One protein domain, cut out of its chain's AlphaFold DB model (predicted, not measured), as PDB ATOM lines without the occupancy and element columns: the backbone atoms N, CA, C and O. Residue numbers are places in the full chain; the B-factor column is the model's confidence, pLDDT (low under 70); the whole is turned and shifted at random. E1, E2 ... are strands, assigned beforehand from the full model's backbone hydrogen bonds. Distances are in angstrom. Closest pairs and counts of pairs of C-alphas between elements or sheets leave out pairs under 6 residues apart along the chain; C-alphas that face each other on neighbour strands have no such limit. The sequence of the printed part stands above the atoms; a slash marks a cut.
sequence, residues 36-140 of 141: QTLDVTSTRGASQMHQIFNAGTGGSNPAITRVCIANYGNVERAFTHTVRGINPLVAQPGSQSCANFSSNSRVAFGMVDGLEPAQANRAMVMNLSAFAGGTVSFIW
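AT A GLANCE: This is residues 36 to 140 of the 141 residues of an uncharacterized protein of Jannaschia sp. EhC01 (UniProt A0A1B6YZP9). An incomplete, loosely barrel-like body is made of two twisted sheets, partly face to face: a curled five-stranded sheet bends round a smaller sheet of three strands, with E4 and E7 facing E3 and E8. E5 comes beside E3 and E6 on one side, while the other side, between E2 and E8, is not closed by named strands; the link before E8 runs there, and its residues 127 to 128 pair with E8. The printed part has 105 residues with no named helix and eight named strands, E1 to E8 in chain order; the class is all strand, though under half of the residues, 48, are in named elements. The sheets, both mixed, have the orders E2, E1, E7, E4, E5 and E6, E3, E8. The whole is compact, with a radius of gyration of the C-alphas of 13.1 A, and spans 37 by 28 by 26 A.

HOW THE PARTS SIT: E1, residues 36 to 41, and E2, residues 48 to 54, form an antiparallel hairpin; N 38 and O 51 are 2.9 A apart. E3, residues 64 to 71, is apart from E2. E4, residues 77 to 80, and E5, residues 89 to 91, form a second hairpin, with N 79 and O 89 2.8 A apart. The closest C-alphas of E3 and E5, those of Asn 71 and Ala 91, are 6.0 A apart. E6, residues 95 to 102, is antiparallel to E3, with N 67 and O 99 2.8 A apart. The closest C-alphas of E5 and E6, those of Ala 91 and Ser 97, are 5.5 A apart. E7, residues 108 to 113, is staggered: residues 108 to 109 pair with E1, parallel, with N 41 and O 109 3.4 A apart, and residues 110 to 113 pair with E4, antiparallel, with N 110 and O 80 2.8 A apart. E8, residues 135 to 140, is parallel to E3 at 17 degrees, with N 138 and O 68 2.8 A apart. E2 and E8 are apart.

IN THESE COORDINATES: E1 begins at C-alpha 36 (215.857, 152.495, 239.206) and is 16.1 A long; E2 is 19.2 A. E3 is 22.8 A, E4 10.0 A and E5 6.7 A. E6 is 23.7 A, ending at C-alpha 102 (218.249, 143.258, 238.210). E7 is 16.7 A, and E8, 16.5 A, ends at C-alpha 140 (196.416, 148.207, 230.205).

THE WHOLE: The C-alphas farthest apart, those of Ser 60 and Asn 121, are 39.7 A apart. The printed part has no cut. The link from E7 to E8, 21 residues, is long. Mean pLDDT of the printed part is 71.9; 46 residues are under 70, among them residues 36 to 62 and 117 to 125.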
ATOM      1  N   GLN A  36     216.163 153.332 240.363       56.94
ATOM      2  CA  GLN A  36     215.857 152.495 239.206       56.94
ATOM      3  C   GLN A  36     215.271 153.339 238.083       56.94
ATOM      4  O   GLN A  36     214.265 154.015 238.270       56.94
ATOM      5  N   THR A  37     215.868 153.250 236.902       55.03
ATOM      6  CA  THR A  37     215.347 153.872 235.687       55.03
ATOM      7  C   THR A  37     214.721 152.807 234.794       55.03
ATOM      8  O   THR A  37     215.390 151.840 234.430       55.03
ATOM      9  N   LEU A  38     213.453 152.983 234.424       59.16
ATOM     10  CA  LEU A  38     212.806 152.194 233.379       59.16
ATOM     11  C   LEU A  38     212.627 153.057 232.139       59.16
ATOM     12  O   LEU A  38     211.999 154.113 232.208       59.16
ATOM     13  N   ASP A  39     213.160 152.562 231.024       57.59
ATOM     14  CA  ASP A  39     213.007 153.146 229.698       57.59
ATOM     15  C   ASP A  39     212.135 152.209 228.853       57.59
ATOM     16  O   ASP A  39     212.592 151.181 228.344       57.59
ATOM     17  N   VAL A  40     210.858 152.546 228.688       56.66
ATOM     18  CA  VAL A  40     209.974 151.817 227.766       56.66
ATOM     19  C   VAL A  40     209.998 152.540 226.434       56.66
ATOM     20  O   VAL A  40     209.589 153.697 226.351       56.66
ATOM     21  N   THR A  41     210.489 151.863 225.397       54.81
ATOM     22  CA  THR A  41     210.583 152.424 224.047       54.81
ATOM     23  C   THR A  41     209.707 151.603 223.111       54.81
ATOM     24  O   THR A  41     209.988 150.439 222.835       54.81
ATOM     25  N   SER A  42     208.646 152.219 222.584       51.72
ATOM     26  CA  SER A  42     207.940 151.662 221.422       51.72
ATOM     27  C   SER A  42     208.934 151.491 220.267       51.72
ATOM     28  O   SER A  42     209.788 152.355 220.072       51.72
ATOM     29  N   THR A  43     208.835 150.402 219.499       44.09
ATOM     30  CA  THR A  43     209.867 149.868 218.585       44.09
ATOM     31  C   THR A  43     210.453 150.835 217.537       44.09
ATOM     32  O   THR A  43     211.422 150.472 216.874       44.09
ATOM     33  N   ARG A  44     209.936 152.067 217.390       44.12
ATOM     34  CA  ARG A  44     210.536 153.146 216.577       44.12
ATOM     35  C   ARG A  44     210.471 154.560 217.194       44.12
ATOM     36  O   ARG A  44     210.398 155.541 216.465       44.12
ATOM     37  N   GLY A  45     210.512 154.687 218.524       38.84
ATOM     38  CA  GLY A  45     210.792 155.966 219.203       38.84
ATOM     39  C   GLY A  45     209.601 156.897 219.475       38.84
ATOM     40  O   GLY A  45     209.811 158.008 219.946       38.84
ATOM     41  N   ALA A  46     208.359 156.470 219.231       42.88
ATOM     42  CA  ALA A  46     207.174 157.328 219.394       42.88
ATOM     43  C   ALA A  46     206.655 157.458 220.839       42.88
ATOM     44  O   ALA A  46     205.811 158.299 221.134       42.88
ATOM     45  N   SER A  47     207.135 156.626 221.759       49.38
ATOM     46  CA  SER A  47     206.865 156.786 223.187       49.38
ATOM     47  C   SER A  47     208.073 156.271 223.945       49.38
ATOM     48  O   SER A  47     208.384 155.082 223.871       49.38
ATOM     49  N   GLN A  48     208.772 157.200 224.591       52.44
ATOM     50  CA  GLN A  48     209.809 156.931 225.572       52.44
ATOM     51  C   GLN A  48     209.205 157.260 226.930       52.44
ATOM     52  O   GLN A  48     209.027 158.426 227.274       52.44
ATOM     53  N   MET A  49     208.819 156.230 227.676       58.34
ATOM     54  CA  MET A  49     208.509 156.414 229.086       58.34
ATOM     55  C   MET A  49     209.822 156.268 229.842       58.34
ATOM     56  O   MET A  49     210.353 155.165 229.917       58.34
ATOM     57  N   HIS A  50     210.330 157.384 230.356       58.34
ATOM     58  CA  HIS A  50     211.477 157.422 231.253       58.34
ATOM     59  C   HIS A  50     210.961 157.618 232.672       58.34
ATOM     60  O   HIS A  50     210.389 158.665 232.984       58.34
ATOM     61  N   GLN A  51     211.101 156.601 233.513       59.47
ATOM     62  CA  GLN A  51     210.600 156.647 234.883       59.47
ATOM     63  C   GLN A  51     211.718 156.318 235.846       59.47
ATOM     64  O   GLN A  51     212.364 155.278 235.737       59.47
ATOM     65  N   ILE A  52     211.937 157.245 236.771       56.88
ATOM     66  CA  ILE A  52     212.923 157.130 237.829       56.88
ATOM     67  C   ILE A  52     212.184 156.796 239.122       56.88
ATOM     68  O   ILE A  52     211.344 157.564 239.586       56.88
ATOM     69  N   PHE A  53     212.521 155.655 239.711       60.06
ATOM     70  CA  PHE A  53     211.957 155.191 240.964       60.06
ATOM     71  C   PHE A  53     213.006 155.234 242.064       60.06
ATOM     72  O   PHE A  53     214.136 154.774 241.891       60.06
ATOM     73  N   ASN A  54     212.596 155.745 243.218       54.94
ATOM     74  CA  ASN A  54     213.381 155.657 244.439       54.94
ATOM     75  C   ASN A  54     213.195 154.264 245.045       54.94
ATOM     76  O   ASN A  54     212.080 153.738 245.032       54.94
ATOM     77  N   ALA A  55     214.257 153.674 245.599       52.19
ATOM     78  CA  ALA A  55     214.167 152.419 246.339       52.19
ATOM     79  C   ALA A  55     213.060 152.503 247.409       52.19
ATOM     80  O   ALA A  55     213.184 153.222 248.400       52.19
ATOM     81  N   GLY A  56     211.952 151.791 247.192       48.59
ATOM     82  CA  GLY A  56     210.859 151.739 248.153       48.59
ATOM     83  C   GLY A  56     211.309 151.043 249.436       48.59
ATOM     84  O   GLY A  56     211.949 149.990 249.394       48.59
ATOM     85  N   THR A  57     210.937 151.599 250.587       41.25
ATOM     86  CA  THR A  57     211.069 150.947 251.893       41.25
ATOM     87  C   THR A  57     210.159 149.717 251.920       41.25
ATOM     88  O   THR A  57     208.967 149.836 252.193       41.25
ATOM     89  N   GLY A  58     210.672 148.540 251.557       44.97
ATOM     90  CA  GLY A  58     209.893 147.294 251.604       44.97
ATOM     91  C   GLY A  58     210.167 146.273 250.500       44.97
ATOM     92  O   GLY A  58     209.520 145.231 250.489       44.97
ATOM     93  N   GLY A  59     211.092 146.534 249.571       48.56
ATOM     94  CA  GLY A  59     211.559 145.491 248.653       48.56
ATOM     95  C   GLY A  59     212.346 144.420 249.406       48.56
ATOM     96  O   GLY A  59     213.321 144.738 250.082       48.56
ATOM     97  N   SER A  60     211.943 143.154 249.283       48.38
ATOM     98  CA  SER A  60     212.601 142.012 249.940       48.38
ATOM     99  C   SER A  60     214.031 141.756 249.446       48.38
ATOM    100  O   SER A  60     214.784 141.034 250.094       48.38
ATOM    101  N   ASN A  61     214.431 142.369 248.326       58.44
ATOM    102  CA  ASN A  61     215.806 142.377 247.845       58.44
ATOM    103  C   ASN A  61     216.098 143.679 247.069       58.44
ATOM    104  O   ASN A  61     215.506 143.883 246.010       58.44
ATOM    105  N   PRO A  62     217.024 144.542 247.528       60.47
ATOM    106  CA  PRO A  62     217.353 145.795 246.839       60.47
ATOM    107  C   PRO A  62     217.993 145.589 245.453       60.47
ATOM    108  O   PRO A  62     217.994 146.509 244.636       60.47
ATOM    109  N   ALA A  63     218.516 144.393 245.158       70.06
ATOM    110  CA  ALA A  63     219.152 144.067 243.882       70.06
ATOM    111  C   ALA A  63     218.170 143.594 242.794       70.06
ATOM    112  O   ALA A  63     218.592 143.360 241.656       70.06
ATOM    113  N   ILE A  64     216.888 143.423 243.133       75.56
ATOM    114  CA  ILE A  64     215.862 142.934 242.212       75.56
ATOM    115  C   ILE A  64     214.688 143.906 242.148       75.56
ATOM    116  O   ILE A  64     214.151 144.323 243.171       75.56
ATOM    117  N   THR A  65     214.220 144.137 240.929       77.19
ATOM    118  CA  THR A  65     212.927 144.748 240.661       77.19
ATOM    119  C   THR A  65     212.005 143.760 239.992       77.19
ATOM    120  O   THR A  65     212.317 143.201 238.940       77.19
ATOM    121  N   ARG A  66     210.816 143.601 240.559       83.44
ATOM    122  CA  ARG A  66     209.737 142.852 239.935       83.44
ATOM    123  C   ARG A  66     208.977 143.759 238.972       83.44
ATOM    124  O   ARG A  66     208.323 144.704 239.395       83.44
ATOM    125  N   VAL A  67     209.053 143.465 237.681       84.69
ATOM    126  CA  VAL A  67     208.259 144.139 236.651       84.69
ATOM    127  C   VAL A  67     207.064 143.263 236.322       84.69
ATOM    128  O   VAL A  67     207.232 142.092 235.986       84.69
ATOM    129  N   CYS A  68     205.871 143.834 236.415       86.62
ATOM    130  CA  CYS A  68     204.613 143.183 236.096       86.62
ATOM    131  C   CYS A  68     203.889 143.916 234.965       86.62
ATOM    132  O   CYS A  68     203.899 145.143 234.903       86.62
ATOM    133  N   ILE A  69     203.195 143.164 234.121       90.00
ATOM    134  CA  ILE A  69     202.175 143.675 233.207       90.00
ATOM    135  C   ILE A  69     200.820 143.125 233.644       90.00
ATOM    136  O   ILE A  69     200.695 141.926 233.882       90.00
ATOM    137  N   ALA A  70     199.826 143.992 233.784       89.19
ATOM    138  CA  ALA A  70     198.436 143.640 234.034       89.19
ATOM    139  C   ALA A  70     197.602 144.081 232.830       89.19
ATOM    140  O   ALA A  70     197.726 145.214 232.360       89.19
ATOM    141  N   ASN A  71     196.771 143.180 232.321       90.94
ATOM    142  CA  ASN A  71     195.976 143.416 231.130       90.94
ATOM    143  C   ASN A  71     194.488 143.301 231.460       90.94
ATOM    144  O   ASN A  71     193.965 142.196 231.585       90.94
ATOM    145  N   TYR A  72     193.811 144.440 231.589       88.69
ATOM    146  CA  TYR A  72     192.354 144.514 231.728       88.69
ATOM    147  C   TYR A  72     191.642 144.818 230.403       88.69
ATOM    148  O   TYR A  72     190.418 144.910 230.384       88.69
ATOM    149  N   GLY A  73     192.398 144.935 229.306       86.25
ATOM    150  CA  GLY A  73     191.856 145.074 227.963       86.25
ATOM    151  C   GLY A  73     191.363 143.742 227.385       86.25
ATOM    152  O   GLY A  73     191.323 142.708 228.052       86.25
ATOM    153  N   ASN A  74     191.002 143.760 226.102       88.00
ATOM    154  CA  ASN A  74     190.387 142.638 225.378       88.00
ATOM    155  C   ASN A  74     191.338 141.880 224.429       88.00
ATOM    156  O   ASN A  74     190.914 140.944 223.754       88.00
ATOM    157  N   VAL A  75     192.605 142.276 224.365       87.31
ATOM    158  CA  VAL A  75     193.630 141.722 223.468       87.31
ATOM    159  C   VAL A  75     194.884 141.390 224.264       87.31
ATOM    160  O   VAL A  75     195.163 142.056 225.258       87.31
ATOM    161  N   GLU A  76     195.626 140.360 223.857       87.69
ATOM    162  CA  GLU A  76     196.885 139.966 224.504       87.69
ATOM    163  C   GLU A  76     197.884 141.133 224.539       87.69
ATOM    164  O   GLU A  76     197.955 141.937 223.612       87.69
ATOM    165  N   ARG A  77     198.663 141.246 225.617       86.25
ATOM    166  CA  ARG A  77     199.714 142.260 225.753       86.25
ATOM    167  C   ARG A  77     201.023 141.592 226.106       86.25
ATOM    168  O   ARG A  77     201.043 140.700 226.955       86.25
ATOM    169  N   ALA A  78     202.117 142.067 225.520       87.69
ATOM    170  CA  ALA A  78     203.433 141.593 225.908       87.69
ATOM    171  C   ALA A  78     204.486 142.693 226.005       87.69
ATOM    172  O   ALA A  78     204.497 143.659 225.238       87.69
ATOM    173  N   PHE A  79     205.416 142.488 226.933       86.50
ATOM    174  CA  PHE A  79     206.708 143.153 226.967       86.50
ATOM    175  C   PHE A  79     207.803 142.170 226.573       86.50
ATOM    176  O   PHE A  79     208.058 141.171 227.246       86.50
ATOM    177  N   THR A  80     208.485 142.508 225.490       86.81
ATOM    178  CA  THR A  80     209.689 141.833 225.010       86.81
ATOM    179  C   THR A  80     210.924 142.602 225.464       86.81
ATOM    180  O   THR A  80     210.879 143.818 225.631       86.81
ATOM    181  N   HIS A  81     212.035 141.909 225.683       85.75
ATOM    182  CA  HIS A  81     213.305 142.520 226.068       85.75
ATOM    183  C   HIS A  81     214.470 141.626 225.634       85.75
ATOM    184  O   HIS A  81     214.288 140.459 225.295       85.75
ATOM    185  N   THR A  82     215.693 142.146 225.709       83.12
ATOM    186  CA  THR A  82     216.914 141.412 225.332       83.12
ATOM    187  C   THR A  82     217.647 140.773 226.516       83.12
ATOM    188  O   THR A  82     218.672 140.115 226.324       83.12
ATOM    189  N   VAL A  83     217.141 140.938 227.746       82.56
ATOM    190  CA  VAL A  83     217.728 140.334 228.954       82.56
ATOM    191  C   VAL A  83     217.690 138.808 228.864       82.56
ATOM    192  O   VAL A  83     216.627 138.210 228.707       82.56
ATOM    193  N   ARG A  84     218.859 138.169 228.957       86.19
ATOM    194  CA  ARG A  84     218.993 136.709 228.873       86.19
ATOM    195  C   ARG A  84     218.423 136.028 230.118       86.19
ATOM    196  O   ARG A  84     218.603 136.521 231.225       86.19
ATOM    197  N   GLY A  85     217.804 134.863 229.931       85.38
ATOM    198  CA  GLY A  85     217.302 134.028 231.029       85.38
ATOM    199  C   GLY A  85     215.993 134.508 231.661       85.38
ATOM    200  O   GLY A  85     215.520 133.885 232.606       85.38
ATOM    201  N   ILE A  86     215.395 135.580 231.137       86.12
ATOM    202  CA  ILE A  86     214.056 136.038 231.504       86.12
ATOM    203  C   ILE A  86     213.179 135.908 230.257       86.12
ATOM    204  O   ILE A  86     213.575 136.322 229.168       86.12
ATOM    205  N   ASN A  87     212.015 135.282 230.398       87.81
ATOM    206  CA  ASN A  87     211.059 135.180 229.299       87.81
ATOM    207  C   ASN A  87     210.328 136.517 229.107       87.81
ATOM    208  O   ASN A  87     210.136 137.240 230.089       87.81
ATOM    209  N   PRO A  88     209.854 136.821 227.885       88.44
ATOM    210  CA  PRO A  88     208.937 137.931 227.673       88.44
ATOM    211  C   PRO A  88     207.756 137.863 228.641       88.44
ATOM    212  O   PRO A  88     207.241 136.786 228.946       88.44
ATOM    213  N   LEU A  89     207.315 139.024 229.114       91.81
ATOM    214  CA  LEU A  89     206.113 139.113 229.928       91.81
ATOM    215  C   LEU A  89     204.924 139.087 228.977       91.81
ATOM    216  O   LEU A  89     204.819 139.987 228.152       91.81
ATOM    217  N   VAL A  90     204.044 138.095 229.090       92.19
ATOM    218  CA  VAL A  90     202.849 137.967 228.239       92.19
ATOM    219  C   VAL A  90     201.618 137.863 229.133       92.19
ATOM    220  O   VAL A  90     201.575 137.010 230.017       92.19
ATOM    221  N   ALA A  91     200.628 138.729 228.925       92.00
ATOM    222  CA  ALA A  91     199.380 138.756 229.678       92.00
ATOM    223  C   ALA A  91     198.169 138.678 228.739       92.00
ATOM    224  O   ALA A  91     197.907 139.582 227.941       92.00
ATOM    225  N   GLN A  92     197.397 137.604 228.895       93.56
ATOM    226  CA  GLN A  92     196.062 137.445 228.318       93.56
ATOM    227  C   GLN A  92     195.073 138.468 228.909       93.56
ATOM    228  O   GLN A  92     195.325 138.979 230.010       93.56
ATOM    229  N   PRO A  93     193.939 138.737 228.239       92.81
ATOM    230  CA  PRO A  93     192.842 139.516 228.810       92.81
ATOM    231  C   PRO A  93     192.450 139.034 230.216       92.81
ATOM    232  O   PRO A  93     192.218 137.845 230.435       92.81
ATOM    233  N   GLY A  94     192.400 139.955 231.176       91.25
ATOM    234  CA  GLY A  94     192.073 139.686 232.580       91.25
ATOM    235  C   GLY A  94     193.203 139.072 233.414       91.25
ATOM    236  O   GLY A  94     192.947 138.626 234.531       91.25
ATOM    237  N   SER A  95     194.439 139.024 232.905       93.19
ATOM    238  CA  SER A  95     195.565 138.369 233.586       93.19
ATOM    239  C   SER A  95     196.749 139.302 233.859       93.19
ATOM    240  O   SER A  95     196.815 140.437 233.379       93.19
ATOM    241  N   GLN A  96     197.698 138.802 234.654       92.94
ATOM    242  CA  GLN A  96     198.946 139.481 234.982       92.94
ATOM    243  C   GLN A  96     200.138 138.545 234.752       92.94
ATOM    244  O   GLN A  96     200.069 137.359 235.071       92.94
ATOM    245  N   SER A  97     201.252 139.093 234.265       92.94
ATOM    246  CA  SER A  97     202.540 138.398 234.165       92.94
ATOM    247  C   SER A  97     203.650 139.241 234.780       92.94
ATOM    248  O   SER A  97     203.700 140.447 234.556       92.94
ATOM    249  N   CYS A  98     204.555 138.616 235.534       89.44
ATOM    250  CA  CYS A  98     205.640 139.301 236.234       89.44
ATOM    251  C   CYS A  98     206.974 138.571 236.079       89.44
ATOM    252  O   CYS A  98     207.012 137.342 236.109       89.44
ATOM    253  N   ALA A  99     208.075 139.320 236.050       89.19
ATOM    254  CA  ALA A  99     209.421 138.773 236.167       89.19
ATOM    255  C   ALA A  99     210.332 139.680 236.995       89.19
ATOM    256  O   ALA A  99     210.064 140.863 237.201       89.19
ATOM    257  N   ASN A 100     211.414 139.086 237.484       86.38
ATOM    258  CA  ASN A 100     212.409 139.745 238.311       86.38
ATOM    259  C   ASN A 100     213.586 140.174 237.431       86.38
ATOM    260  O   ASN A 100     214.250 139.332 236.834       86.38
ATOM    261  N   PHE A 101     213.856 141.470 237.388       83.75
ATOM    262  CA  PHE A 101     214.978 142.082 236.687       83.75
ATOM    263  C   PHE A 101     215.994 142.581 237.703       83.75
ATOM    264  O   PHE A 101     215.638 142.903 238.836       83.75
ATOM    265  N   SER A 102     217.262 142.667 237.313       79.19
ATOM    266  CA  SER A 102     218.249 143.258 238.210       79.19
ATOM    267  C   SER A 102     218.042 144.768 238.309       79.19
ATOM    268  O   SER A 102     217.935 145.449 237.285       79.19
ATOM    269  N   SER A 103     218.017 145.301 239.529       72.50
ATOM    270  CA  SER A 103     217.777 146.728 239.785       72.50
ATOM    271  C   SER A 103     218.866 147.642 239.214       72.50
ATOM    272  O   SER A 103     218.612 148.822 238.995       72.50
ATOM    273  N   ASN A 104     220.069 147.117 238.951       67.56
ATOM    274  CA  ASN A 104     221.189 147.866 238.365       67.56
ATOM    275  C   ASN A 104     221.235 147.801 236.826       67.56
ATOM    276  O   ASN A 104     222.169 148.325 236.215       67.56
ATOM    277  N   SER A 105     220.265 147.135 236.196       65.75
ATOM    278  CA  SER A 105     220.240 146.934 234.751       65.75
ATOM    279  C   SER A 105     219.279 147.903 234.072       65.75
ATOM    280  O   SER A 105     218.169 148.140 234.547       65.75
ATOM    281  N   ARG A 106     219.702 148.457 232.932       68.56
ATOM    282  CA  ARG A 106     218.797 149.171 232.029       68.56
ATOM    283  C   ARG A 106     218.109 148.152 231.141       68.56
ATOM    284  O   ARG A 106     218.778 147.407 230.425       68.56
ATOM    285  N   VAL A 107     216.783 148.134 231.185       72.19
ATOM    286  CA  VAL A 107     215.977 147.211 230.389       72.19
ATOM    287  C   VAL A 107     215.135 148.020 229.422       72.19
ATOM    288  O   VAL A 107     214.290 148.804 229.840       72.19
ATOM    289  N   ALA A 108     215.376 147.813 228.130       75.38
ATOM    290  CA  ALA A 108     214.518 148.329 227.079       75.38
ATOM    291  C   ALA A 108     213.403 147.315 226.820       75.38
ATOM    292  O   ALA A 108     213.673 146.186 226.397       75.38
ATOM    293  N   PHE A 109     212.162 147.723 227.074       78.75
ATOM    294  CA  PHE A 109     210.988 146.913 226.769       78.75
ATOM    295  C   PHE A 109     210.392 147.311 225.420       78.75
ATOM    296  O   PHE A 109     210.059 148.478 225.208       78.75
ATOM    297  N   GLY A 110     210.238 146.333 224.527       78.81
ATOM    298  CA  GLY A 110     209.432 146.436 223.314       78.81
ATOM    299  C   GLY A 110     208.007 145.969 223.596       78.81
ATOM    300  O   GLY A 110     207.805 144.886 224.144       78.81
ATOM    301  N   MET A 111     207.021 146.778 223.227       79.69
ATOM    302  CA  MET A 111     205.612 146.517 223.533       79.69
ATOM    303  C   MET A 111     204.913 145.827 222.359       79.69
ATOM    304  O   MET A 111     205.150 146.197 221.207       79.69
ATOM    305  N   VAL A 112     204.043 144.865 222.657       81.12
ATOM    306  CA  VAL A 112     203.235 144.124 221.679       81.12
ATOM    307  C   VAL A 112     201.765 144.143 222.102       81.12
ATOM    308  O   VAL A 112     201.452 144.001 223.288       81.12
ATOM    309  N   ASP A 113     200.880 144.322 221.124       78.50
ATOM    310  CA  ASP A 113     199.420 144.326 221.242       78.50
ATOM    311  C   ASP A 113     198.803 143.294 220.307       78.50
ATOM    312  O   ASP A 113     198.892 143.411 219.081       78.50
ATOM    313  N   GLY A 114     198.220 142.254 220.892       76.25
ATOM    314  CA  GLY A 114     197.867 141.029 220.201       76.25
ATOM    315  C   GLY A 114     199.121 140.414 219.588       76.25
ATOM    316  O   GLY A 114     199.908 139.770 220.269       76.25
ATOM    317  N   LEU A 115     199.314 140.661 218.293       69.75
ATOM    318  CA  LEU A 115     200.447 140.175 217.500       69.75
ATOM    319  C   LEU A 115     201.246 141.312 216.848       69.75
ATOM    320  O   LEU A 115     202.218 141.062 216.134       69.75
ATOM    321  N   GLU A 116     200.839 142.561 217.069       72.25
ATOM    322  CA  GLU A 116     201.456 143.721 216.443       72.25
ATOM    323  C   GLU A 116     202.410 144.409 217.425       72.25
ATOM    324  O   GLU A 116     202.007 144.802 218.524       72.25
ATOM    325  N   PRO A 117     203.685 144.608 217.050       68.94
ATOM    326  CA  PRO A 117     204.565 145.503 217.787       68.94
ATOM    327  C   PRO A 117     203.957 146.905 217.846       68.94
ATOM    328  O   PRO A 117     203.311 147.346 216.890       68.94
ATOM    329  N   ALA A 118     204.212 147.633 218.930       63.56
ATOM    330  CA  ALA A 118     203.740 149.000 219.079       63.56
ATOM    331  C   ALA A 118     204.165 149.885 217.901       63.56
ATOM    332  O   ALA A 118     205.351 150.038 217.592       63.56
ATOM    333  N   GLN A 119     203.168 150.480 217.246       57.28
ATOM    334  CA  GLN A 119     203.352 151.323 216.071       57.28
ATOM    335  C   GLN A 119     203.424 152.799 216.472       57.28
ATOM    336  O   GLN A 119     202.768 153.242 217.411       57.28
ATOM    337  N   ALA A 120     204.196 153.596 215.733       54.94
ATOM    338  CA  ALA A 120     204.383 155.017 216.037       54.94
ATOM    339  C   ALA A 120     203.100 155.857 215.895       54.94
ATOM    340  O   ALA A 120     202.917 156.846 216.595       54.94
ATOM    341  N   ASN A 121     202.202 155.444 215.001       55.00
ATOM    342  CA  ASN A 121     200.903 156.072 214.759       55.00
ATOM    343  C   ASN A 121     199.786 155.537 215.676       55.00
ATOM    344  O   ASN A 121     198.639 155.957 215.542       55.00
ATOM    345  N   ARG A 122     200.107 154.613 216.590       56.44
ATOM    346  CA  ARG A 122     199.201 154.075 217.610       56.44
ATOM    347  C   ARG A 122     199.934 154.029 218.944       56.44
ATOM    348  O   ARG A 122     200.490 153.003 219.330       56.44
ATOM    349  N   ALA A 123     199.954 155.172 219.629       55.53
ATOM    350  CA  ALA A 123     200.521 155.255 220.967       55.53
ATOM    351  C   ALA A 123     199.802 154.260 221.887       55.53
ATOM    352  O   ALA A 123     198.586 154.329 222.067       55.53
ATOM    353  N   MET A 124     200.557 153.321 222.451       63.44
ATOM    354  CA  MET A 124     200.038 152.420 223.472       63.44
ATOM    355  C   MET A 124     200.054 153.156 224.800       63.44
ATOM    356  O   MET A 124     201.120 153.408 225.361       63.44
ATOM    357  N   VAL A 125     198.870 153.528 225.272       65.88
ATOM    358  CA  VAL A 125     198.699 154.169 226.573       65.88
ATOM    359  C   VAL A 125     198.562 153.079 227.628       65.88
ATOM    360  O   VAL A 125     197.772 152.153 227.474       65.88
ATOM    361  N   MET A 126     199.346 153.191 228.694       70.19
ATOM    362  CA  MET A 126     199.255 152.322 229.863       70.19
ATOM    363  C   MET A 126     199.417 153.149 231.128       70.19
ATOM    364  O   MET A 126     200.131 154.154 231.142       70.19
ATOM    365  N   ASN A 127     198.789 152.682 232.200       74.12
ATOM    366  CA  ASN A 127     198.941 153.264 233.519       74.12
ATOM    367  C   ASN A 127     200.093 152.581 234.248       74.12
ATOM    368  O   ASN A 127     200.179 151.356 234.303       74.12
ATOM    369  N   LEU A 128     200.972 153.382 234.829       72.19
ATOM    370  CA  LEU A 128     202.080 152.898 235.632       72.19
ATOM    371  C   LEU A 128     201.692 152.960 237.110       72.19
ATOM    372  O   LEU A 128     201.333 154.023 237.615       72.19
ATOM    373  N   SER A 129     201.777 151.834 237.816       66.44
ATOM    374  CA  SER A 129     201.665 151.843 239.271       66.44
ATOM    375  C   SER A 129     202.906 152.487 239.886       66.44
ATOM    376  O   SER A 129     204.016 152.335 239.372       66.44
ATOM    377  N   ALA A 130     202.749 153.139 241.038       63.81
ATOM    378  CA  ALA A 130     203.896 153.573 241.828       63.81
ATOM    379  C   ALA A 130     204.826 152.382 242.133       63.81
ATOM    380  O   ALA A 130     204.357 151.256 242.333       63.81
ATOM    381  N   PHE A 131     206.138 152.631 242.178       65.25
ATOM    382  CA  PHE A 131     207.110 151.628 242.608       65.25
ATOM    383  C   PHE A 131     206.990 151.421 244.112       65.25
ATOM    384  O   PHE A 131     207.431 152.246 244.912       65.25
ATOM    385  N   ALA A 132     206.355 150.320 244.491       57.94
ATOM    386  CA  ALA A 132     206.107 149.958 245.877       57.94
ATOM    387  C   ALA A 132     206.721 148.584 246.148       57.94
ATOM    388  O   ALA A 132     206.517 147.638 245.386       57.94
ATOM    389  N   GLY A 133     207.510 148.475 247.220       59.34
ATOM    390  CA  GLY A 133     208.082 147.196 247.652       59.34
ATOM    391  C   GLY A 133     208.953 146.491 246.602       59.34
ATOM    392  O   GLY A 133     208.943 145.266 246.530       59.34
ATOM    393  N   GLY A 134     209.667 147.236 245.749       67.19
ATOM    394  CA  GLY A 134     210.491 146.648 244.684       67.19
ATOM    395  C   GLY A 134     209.699 146.145 243.472       67.19
ATOM    396  O   GLY A 134     210.254 145.427 242.643       67.19
ATOM    397  N   THR A 135     208.409 146.478 243.371       74.12
ATOM    398  CA  THR A 135     207.538 146.073 242.261       74.12
ATOM    399  C   THR A 135     207.056 147.281 241.471       74.12
ATOM    400  O   THR A 135     206.646 148.292 242.039       74.12
ATOM    401  N   VAL A 136     207.051 147.143 240.149       77.50
ATOM    402  CA  VAL A 136     206.446 148.072 239.195       77.50
ATOM    403  C   VAL A 136     205.420 147.315 238.360       77.50
ATOM    404  O   VAL A 136     205.696 146.211 237.892       77.50
ATOM    405  N   SER A 137     204.231 147.886 238.178       81.62
ATOM    406  CA  SER A 137     203.185 147.300 237.339       81.62
ATOM    407  C   SER A 137     202.778 148.255 236.229       81.62
ATOM    408  O   SER A 137     202.479 149.421 236.476       81.62
ATOM    409  N   PHE A 138     202.718 147.731 235.012       82.31
ATOM    410  CA  PHE A 138     202.186 148.404 233.837       82.31
ATOM    411  C   PHE A 138     200.790 147.855 233.557       82.31
ATOM    412  O   PHE A 138     200.617 146.644 233.438       82.31
ATOM    413  N   ILE A 139     199.793 148.730 233.504       82.00
ATOM    414  CA  ILE A 139     198.380 148.364 233.476       82.00
ATOM    415  C   ILE A 139     197.760 148.854 232.167       82.00
ATOM    416  O   ILE A 139     197.683 150.061 231.929       82.00
ATOM    417  N   TRP A 140     197.279 147.919 231.353       80.19
ATOM    418  CA  TRP A 140     196.416 148.207 230.205       80.19
ATOM    419  C   TRP A 140     194.946 148.081 230.586       80.19
ATOM    420  O   TRP A 140     194.582 147.182 231.348       80.19
TER     421      TRP A 140